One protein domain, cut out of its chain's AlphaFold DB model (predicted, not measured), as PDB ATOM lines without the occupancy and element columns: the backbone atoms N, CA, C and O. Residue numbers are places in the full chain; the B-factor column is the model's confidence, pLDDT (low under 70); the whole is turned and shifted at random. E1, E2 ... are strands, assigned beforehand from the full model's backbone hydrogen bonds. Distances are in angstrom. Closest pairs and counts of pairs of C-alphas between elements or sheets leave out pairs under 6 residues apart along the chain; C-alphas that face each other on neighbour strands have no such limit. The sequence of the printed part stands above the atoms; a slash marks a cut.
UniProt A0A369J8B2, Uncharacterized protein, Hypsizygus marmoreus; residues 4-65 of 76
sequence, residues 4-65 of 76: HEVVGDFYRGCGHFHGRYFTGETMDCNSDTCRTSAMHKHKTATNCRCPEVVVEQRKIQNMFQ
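This is residues 4 to 65 of the 76 residues of an uncharacterized protein of Hypsizygus marmoreus (UniProt A0A369J8B2). Look first for a small, strongly twisted sheet of three strands, the hairpin E1 and E2 with E3 along the other side of E1; from one end of it a long loop, residues 28 to 54, reaches out and folds back. The 62 printed residues have no named helix and the named strands E1, E2, E3 in chain order, all strand by class, though these hold only 30 residues. The mixed sheet runs E2, E1, E3. The whole is a rod, only just loose and close to extended, with a radius of gyration of the C-alphas of 15.9 A and spans of 50 by 20 by 14 A.

Find C-alpha 4 at (-25.096, 29.582, 9.269), where E1, residues 4 to 11, begins its 21.2 A. E2, residues 16 to 27, runs 23.4 A and bends by 97 degrees at residue 24. E3, residues 55 to 64, runs 24.2 A to C-alpha 64 at (-30.061, 51.038, 17.050).

E1 is the inner strand. Beside it E2 is antiparallel at 160 degrees; N 18 and O 9 are 2.8 A apart, within hydrogen-bond range. E3 is parallel to E1 at 31 degrees, with N 57 and O 4 at 2.8 A, within that range.

The C-alphas of Thr 46 and Gln 65, the two farthest apart, are 51.0 A apart. The link E1 to E2 is tight and E2 to E3 long. The printed part has no cut, and no printed residue is under 70 in pLDDT.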
ATOM      1  N   HIS A   4     -26.118  29.125   8.328       90.94
ATOM      2  CA  HIS A   4     -25.096  29.582   9.269       90.94
ATOM      3  C   HIS A   4     -25.666  30.723  10.099       90.94
ATOM      4  O   HIS A   4     -26.162  31.698   9.533       90.94
ATOM      5  N   GLU A   5     -25.629  30.612  11.425       93.50
ATOM      6  CA  GLU A   5     -26.072  31.714  12.278       93.50
ATOM      7  C   GLU A   5     -25.026  32.841  12.278       93.50
ATOM      8  O   GLU A   5     -23.846  32.634  12.577       93.50
ATOM      9  N   VAL A   6     -25.486  34.047  11.938       95.25
ATOM     10  CA  VAL A   6     -24.709  35.285  12.003       95.25
ATOM     11  C   VAL A   6     -25.355  36.223  13.009       95.25
ATOM     12  O   VAL A   6     -26.528  36.590  12.890       95.25
ATOM     13  N   VAL A   7     -24.577  36.627  14.007       95.94
ATOM     14  CA  VAL A   7     -24.999  37.587  15.024       95.94
ATOM     15  C   VAL A   7     -24.522  38.967  14.614       95.94
ATOM     16  O   VAL A   7     -23.369  39.151  14.224       95.94
ATOM     17  N   GLY A   8     -25.407  39.951  14.694       96.25
ATOM     18  CA  GLY A   8     -25.114  41.311  14.266       96.25
ATOM     19  C   GLY A   8     -26.072  42.338  14.835       96.25
ATOM     20  O   GLY A   8     -26.951  42.018  15.632       96.25
ATOM     21  N   ASP A   9     -25.914  43.581  14.405       95.88
ATOM     22  CA  ASP A   9     -26.752  44.692  14.840       95.88
ATOM     23  C   ASP A   9     -27.655  45.170  13.708       95.88
ATOM     24  O   ASP A   9     -27.291  45.124  12.532       95.88
ATOM     25  N   PHE A  10     -28.830  45.679  14.063       95.31
ATOM     26  CA  PHE A  10     -29.756  46.283  13.113       95.31
ATOM     27  C   PHE A  10     -29.869  47.789  13.350       95.31
ATOM     28  O   PHE A  10     -30.213  48.228  14.448       95.31
ATOM     29  N   TYR A  11     -29.611  48.582  12.312       94.19
ATOM     30  CA  TYR A  11     -29.639  50.043  12.371       94.19
ATOM     31  C   TYR A  11     -30.879  50.566  11.650       94.19
ATOM     32  O   TYR A  11     -30.923  50.614  10.423       94.19
ATOM     33  N   ARG A  12     -31.900  50.995  12.398       92.00
ATOM     34  CA  ARG A  12     -33.168  51.479  11.822       92.00
ATOM     35  C   ARG A  12     -33.019  52.785  11.049       92.00
ATOM     36  O   ARG A  12     -33.796  53.011  10.130       92.00
ATOM     37  N   GLY A  13     -32.016  53.603  11.371       88.81
ATOM     38  CA  GLY A  13     -31.759  54.849  10.647       88.81
ATOM     39  C   GLY A  13     -31.324  54.647   9.189       88.81
ATOM     40  O   GLY A  13     -31.466  55.570   8.395       88.81
ATOM     41  N   CYS A  14     -30.821  53.460   8.825       89.88
ATOM     42  CA  CYS A  14     -30.506  53.080   7.439       89.88
ATOM     43  C   CYS A  14     -31.209  51.790   6.969       89.88
ATOM     44  O   CYS A  14     -31.154  51.470   5.789       89.88
ATOM     45  N   GLY A  15     -31.878  51.054   7.861       89.88
ATOM     46  CA  GLY A  15     -32.586  49.809   7.547       89.88
ATOM     47  C   GLY A  15     -31.677  48.599   7.306       89.88
ATOM     48  O   GLY A  15     -32.139  47.595   6.765       89.88
ATOM     49  N   HIS A  16     -30.399  48.668   7.689       92.56
ATOM     50  CA  HIS A  16     -29.412  47.631   7.388       92.56
ATOM     51  C   HIS A  16     -29.056  46.770   8.605       92.56
ATOM     52  O   HIS A  16     -28.958  47.250   9.739       92.56
ATOM     53  N   PHE A  17     -28.837  45.479   8.339       93.75
ATOM     54  CA  PHE A  17     -28.250  44.530   9.282       93.75
ATOM     55  C   PHE A  17     -26.743  44.447   9.044       93.75
ATOM     56  O   PHE A  17     -26.312  44.163   7.928       93.75
ATOM     57  N   HIS A  18     -25.962  44.644  10.098       92.94
ATOM     58  CA  HIS A  18     -24.511  44.532  10.087       92.94
ATOM     59  C   HIS A  18     -24.092  43.314  10.913       92.94
ATOM     60  O   HIS A  18     -24.163  43.333  12.141       92.94
ATOM     61  N   GLY A  19     -23.672  42.244  10.231       93.25
ATOM     62  CA  GLY A  19     -23.144  41.037  10.869       93.25
ATOM     63  C   GLY A  19     -21.817  41.316  11.578       93.25
ATOM     64  O   GLY A  19     -20.936  41.952  11.005       93.25
ATOM     65  N   ARG A  20     -21.674  40.846  12.821       93.00
ATOM     66  CA  ARG A  20     -20.444  40.969  13.618       93.00
ATOM     67  C   ARG A  20     -19.610  39.697  13.592       93.00
ATOM     68  O   ARG A  20     -18.402  39.768  13.410       93.00
ATOM     69  N   TYR A  21     -20.239  38.549  13.825       93.19
ATOM     70  CA  TYR A  21     -19.556  37.259  13.857       93.19
ATOM     71  C   TYR A  21     -20.523  36.115  13.555       93.19
ATOM     72  O   TYR A  21     -21.722  36.195  13.829       93.19
ATOM     73  N   PHE A  22     -19.979  35.036  12.999       93.06
ATOM     74  CA  PHE A  22     -20.674  33.759  12.902       93.06
ATOM     75  C   PHE A  22     -20.513  33.011  14.221       93.06
ATOM     76  O   PHE A  22     -19.415  32.969  14.774       93.06
ATOM     77  N   THR A  23     -21.583  32.403  14.726       92.38
ATOM     78  CA  THR A  23     -21.517  31.635  15.984       92.38
ATOM     79  C   THR A  23     -20.853  30.271  15.802       92.38
ATOM     80  O   THR A  23     -20.525  29.608  16.781       92.38
ATOM     81  N   GLY A  24     -20.664  29.836  14.553       89.88
ATOM     82  CA  GLY A  24     -20.268  28.470  14.217       89.88
ATOM     83  C   GLY A  24     -21.434  27.481  14.271       89.88
ATOM     84  O   GLY A  24     -21.292  26.352  13.803       89.88
ATOM     85  N   GLU A  25     -22.603  27.899  14.768       88.50
ATOM     86  CA  GLU A  25     -23.805  27.081  14.717       88.50
ATOM     87  C   GLU A  25     -24.281  26.963  13.272       88.50
ATOM     88  O   GLU A  25     -24.511  27.954  12.566       88.50
ATOM     89  N   THR A  26     -24.428  25.712  12.838       88.62
ATOM     90  CA  THR A  26     -25.015  25.388  11.546       88.62
ATOM     91  C   THR A  26     -26.339  24.680  11.760       88.62
ATOM     92  O   THR A  26     -26.466  23.791  12.598       88.62
ATOM     93  N   MET A  27     -27.343  25.096  11.003       88.38
ATOM     94  CA  MET A  27     -28.678  24.523  11.031       88.38
ATOM     95  C   MET A  27     -28.992  23.875   9.695       88.38
ATOM     96  O   MET A  27     -28.544  24.299   8.621       88.38
ATOM     97  N   ASP A  28     -29.789  22.819   9.752       88.31
ATOM     98  CA  ASP A  28     -30.350  22.252   8.546       88.31
ATOM     99  C   ASP A  28     -31.474  23.154   8.009       88.31
ATOM    100  O   ASP A  28     -32.303  23.696   8.739       88.31
ATOM    101  N   CYS A  29     -31.486  23.338   6.697       87.38
ATOM    102  CA  CYS A  29     -32.551  24.018   5.985       87.38
ATOM    103  C   CYS A  29     -33.766  23.105   5.756       87.38
ATOM    104  O   CYS A  29     -34.794  23.612   5.318       87.38
ATOM    105  N   ASN A  30     -33.661  21.805   6.075       88.19
ATOM    106  CA  ASN A  30     -34.710  20.786   5.929       88.19
ATOM    107  C   ASN A  30     -35.306  20.737   4.514       88.19
ATOM    108  O   ASN A  30     -36.493  20.484   4.329       88.19
ATOM    109  N   SER A  31     -34.476  21.004   3.507       87.75
ATOM    110  CA  SER A  31     -34.884  21.038   2.106       87.75
ATOM    111  C   SER A  31     -34.515  19.724   1.425       87.75
ATOM    112  O   SER A  31     -33.360  19.303   1.451       87.75
ATOM    113  N   ASP A  32     -35.482  19.103   0.750       90.44
ATOM    114  CA  ASP A  32     -35.287  17.867  -0.020       90.44
ATOM    115  C   ASP A  32     -34.344  18.050  -1.226       90.44
ATOM    116  O   ASP A  32     -33.724  17.101  -1.715       90.44
ATOM    117  N   THR A  33     -34.229  19.291  -1.693       88.69
ATOM    118  CA  THR A  33     -33.454  19.717  -2.857       88.69
ATOM    119  C   THR A  33     -32.114  20.339  -2.488       88.69
ATOM    120  O   THR A  33     -31.307  20.561  -3.385       88.69
ATOM    121  N   CYS A  34     -31.825  20.561  -1.203       89.50
ATOM    122  CA  CYS A  34     -30.505  21.002  -0.763       89.50
ATOM    123  C   CYS A  34     -29.570  19.800  -0.603       89.50
ATOM    124  O   CYS A  34     -29.878  18.863   0.133       89.50
ATOM    125  N   ARG A  35     -28.407  19.838  -1.258       87.88
ATOM    126  CA  ARG A  35     -27.410  18.754  -1.211       87.88
ATOM    127  C   ARG A  35     -26.878  18.487   0.197       87.88
ATOM    128  O   ARG A  35     -26.593  17.344   0.534       87.88
ATOM    129  N   THR A  36     -26.732  19.531   1.007       87.62
ATOM    130  CA  THR A  36     -26.137  19.450   2.348       87.62
ATOM    131  C   THR A  36     -27.179  19.287   3.457       87.62
ATOM    132  O   THR A  36     -26.815  19.281   4.637       87.62
ATOM    133  N   SER A  37     -28.463  19.157   3.106       88.75
ATOM    134  CA  SER A  37     -29.545  18.932   4.066       88.75
ATOM    135  C   SER A  37     -29.662  17.460   4.463       88.75
ATOM    136  O   SER A  37     -29.468  16.563   3.645       88.75
ATOM    137  N   ALA A  38     -30.047  17.187   5.708       88.38
ATOM    138  CA  ALA A  38     -30.367  15.840   6.170       88.38
ATOM    139  C   ALA A  38     -31.629  15.285   5.491       88.38
ATOM    140  O   ALA A  38     -31.772  14.063   5.368       88.38
ATOM    141  N   MET A  39     -32.516  16.163   5.014       90.19
ATOM    142  CA  MET A  39     -33.716  15.811   4.249       90.19
ATOM    143  C   MET A  39     -33.462  15.626   2.755       90.19
ATOM    144  O   MET A  39     -34.395  15.310   2.020       90.19
ATOM    145  N   HIS A  40     -32.212  15.754   2.299       91.38
ATOM    146  CA  HIS A  40     -31.863  15.549   0.903       91.38
ATOM    147  C   HIS A  40     -32.376  14.201   0.380       91.38
ATOM    148  O   HIS A  40     -32.056  13.147   0.935       91.38
ATOM    149  N   LYS A  41     -33.155  14.224  -0.707       90.25
ATOM    150  CA  LYS A  41     -33.826  13.020  -1.220       90.25
ATOM    151  C   LYS A  41     -32.905  12.051  -1.961       90.25
ATOM    152  O   LYS A  41     -33.128  10.846  -1.912       90.25
ATOM    153  N   HIS A  42     -31.852  12.537  -2.619       90.81
ATOM    154  CA  HIS A  42     -30.975  11.704  -3.450       90.81
ATOM    155  C   HIS A  42     -29.700  11.264  -2.711       90.81
ATOM    156  O   HIS A  42     -28.598  11.400  -3.235       90.81
ATOM    157  N   LYS A  43     -29.827  10.717  -1.494       81.31
ATOM    158  CA  LYS A  43     -28.665  10.346  -0.653       81.31
ATOM    159  C   LYS A  43     -27.731   9.313  -1.289       81.31
ATOM    160  O   LYS A  43     -26.550   9.283  -0.971       81.31
ATOM    161  N   THR A  44     -28.262   8.464  -2.164       84.56
ATOM    162  CA  THR A  44     -27.540   7.350  -2.796       84.56
ATOM    163  C   THR A  44     -27.139   7.631  -4.245       84.56
ATOM    164  O   THR A  44     -26.430   6.828  -4.846       84.56
ATOM    165  N   ALA A  45     -27.574   8.753  -4.830       85.75
ATOM    166  CA  ALA A  45     -27.271   9.072  -6.220       85.75
ATOM    167  C   ALA A  45     -25.872   9.690  -6.342       85.75
ATOM    168  O   ALA A  45     -25.603  10.758  -5.797       85.75
ATOM    169  N   THR A  46     -24.997   9.065  -7.126       79.50
ATOM    170  CA  THR A  46     -23.593   9.487  -7.277       79.50
ATOM    171  C   THR A  46     -23.433  10.822  -8.018       79.50
ATOM    172  O   THR A  46     -22.482  11.551  -7.774       79.50
ATOM    173  N   ASN A  47     -24.387  11.181  -8.886       85.56
ATOM    174  CA  ASN A  47     -24.349  12.388  -9.727       85.56
ATOM    175  C   ASN A  47     -25.490  13.365  -9.402       85.56
ATOM    176  O   ASN A  47     -26.157  13.896 -10.294       85.56
ATOM    177  N   CYS A  48     -25.759  13.580  -8.114       85.62
ATOM    178  CA  CYS A  48     -26.806  14.498  -7.690       85.62
ATOM    179  C   CYS A  48     -26.462  15.956  -8.053       85.62
ATOM    180  O   CYS A  48     -25.456  16.507  -7.609       85.62
ATOM    181  N   ARG A  49     -27.333  16.609  -8.833       88.88
ATOM    182  CA  ARG A  49     -27.178  18.012  -9.272       88.88
ATOM    183  C   ARG A  49     -27.885  19.021  -8.367       88.88
ATOM    184  O   ARG A  49     -28.015  20.184  -8.731       88.88
ATOM    185  N   CYS A  50     -28.354  18.584  -7.201       90.25
ATOM    186  CA  CYS A  50     -29.004  19.464  -6.242       90.25
ATOM    187  C   CYS A  50     -28.062  20.601  -5.812       90.25
ATOM    188  O   CYS A  50     -26.868  20.332  -5.600       90.25
ATOM    189  N   PRO A  51     -28.574  21.842  -5.705       86.88
ATOM    190  CA  PRO A  51     -27.789  22.978  -5.258       86.88
ATOM    191  C   PRO A  51     -27.381  22.812  -3.794       86.88
ATOM    192  O   PRO A  51     -28.071  22.183  -2.987       86.88
ATOM    193  N   GLU A  52     -26.246  23.406  -3.452       84.06
ATOM    194  CA  GLU A  52     -25.911  23.685  -2.067       84.06
ATOM    195  C   GLU A  52     -26.517  25.035  -1.706       84.06
ATOM    196  O   GLU A  52     -26.230  26.051  -2.336       84.06
ATOM    197  N   VAL A  53     -27.419  25.026  -0.732       80.94
ATOM    198  CA  VAL A  53     -28.009  26.257  -0.221       80.94
ATOM    199  C   VAL A  53     -27.135  26.708   0.941       80.94
ATOM    200  O   VAL A  53     -27.014  25.975   1.914       80.94
ATOM    201  N   VAL A  54     -26.546  27.897   0.858       80.44
ATOM    202  CA  VAL A  54     -25.869  28.539   1.992       80.44
ATOM    203  C   VAL A  54     -26.701  29.755   2.371       80.44
ATOM    204  O   VAL A  54     -26.769  30.720   1.613       80.44
ATOM    205  N   VAL A  55     -27.409  29.685   3.500       83.62
ATOM    206  CA  VAL A  55     -28.242  30.795   3.994       83.62
ATOM    207  C   VAL A  55     -27.672  31.314   5.299       83.62
ATOM    208  O   VAL A  55     -27.352  30.546   6.199       83.62
ATOM    209  N   GLU A  56     -27.622  32.627   5.445       88.94
ATOM    210  CA  GLU A  56     -27.291  33.253   6.718       88.94
ATOM    211  C   GLU A  56     -28.561  33.434   7.554       88.94
ATOM    212  O   GLU A  56     -29.494  34.143   7.162       88.94
ATOM    213  N   GLN A  57     -28.606  32.808   8.726       91.12
ATOM    214  CA  GLN A  57     -29.643  33.063   9.713       91.12
ATOM    215  C   GLN A  57     -29.222  34.255  10.569       91.12
ATOM    216  O   GLN A  57     -28.369  34.145  11.446       91.12
ATOM    217  N   ARG A  58     -29.823  35.412  10.289       93.81
ATOM    218  CA  ARG A  58     -29.506  36.667  10.972       93.81
ATOM    219  C   ARG A  58     -30.140  36.704  12.356       93.81
ATOM    220  O   ARG A  58     -31.361  36.638  12.482       93.81
ATOM    221  N   LYS A  59     -29.310  36.888  13.375       94.38
ATOM    222  CA  LYS A  59     -29.715  37.097  14.763       94.38
ATOM    223  C   LYS A  59     -29.307  38.494  15.199       94.38
ATOM    224  O   LYS A  59     -28.130  38.850  15.192       94.38
ATOM    225  N   ILE A  60     -30.301  39.306  15.542       95.25
ATOM    226  CA  ILE A  60     -30.085  40.690  15.957       95.25
ATOM    227  C   ILE A  60     -29.717  40.694  17.441       95.25
ATOM    228  O   ILE A  60     -30.529  40.313  18.280       95.25
ATOM    229  N   GLN A  61     -28.500  41.128  17.752       95.81
ATOM    230  CA  GLN A  61     -28.024  41.334  19.116       95.81
ATOM    231  C   GLN A  61     -28.466  42.698  19.645       95.81
ATOM    232  O   GLN A  61     -29.009  42.786  20.742       95.81
ATOM    233  N   ASN A  62     -28.266  43.758  18.856       95.69
ATOM    234  CA  ASN A  62     -28.676  45.112  19.210       95.69
ATOM    235  C   ASN A  62     -29.502  45.755  18.100       95.69
ATOM    236  O   ASN A  62     -29.265  45.529  16.912       95.69
ATOM    237  N   MET A  63     -30.431  46.622  18.498       95.56
ATOM    238  CA  MET A  63     -31.226  47.428  17.580       95.56
ATOM    239  C   MET A  63     -31.018  48.917  17.865       95.56
ATOM    240  O   MET A  63     -31.481  49.440  18.878       95.56
ATOM    241  N   PHE A  64     -30.349  49.611  16.948       94.62
ATOM    242  CA  PHE A  64     -30.061  51.038  17.050       94.62
ATOM    243  C   PHE A  64     -31.075  51.861  16.247       94.62
ATOM    244  O   PHE A  64     -31.463  51.483  15.143       94.62
ATOM    245  N   GLN A  65     -31.500  53.009  16.783       94.00
ATOM    246  CA  GLN A  65     -32.391  53.938  16.062       94.00
ATOM    247  C   GLN A  65     -31.627  54.874  15.109       94.00
ATOM    248  O   GLN A  65     -32.212  55.441  14.192       94.00
TER     249      GLN A  65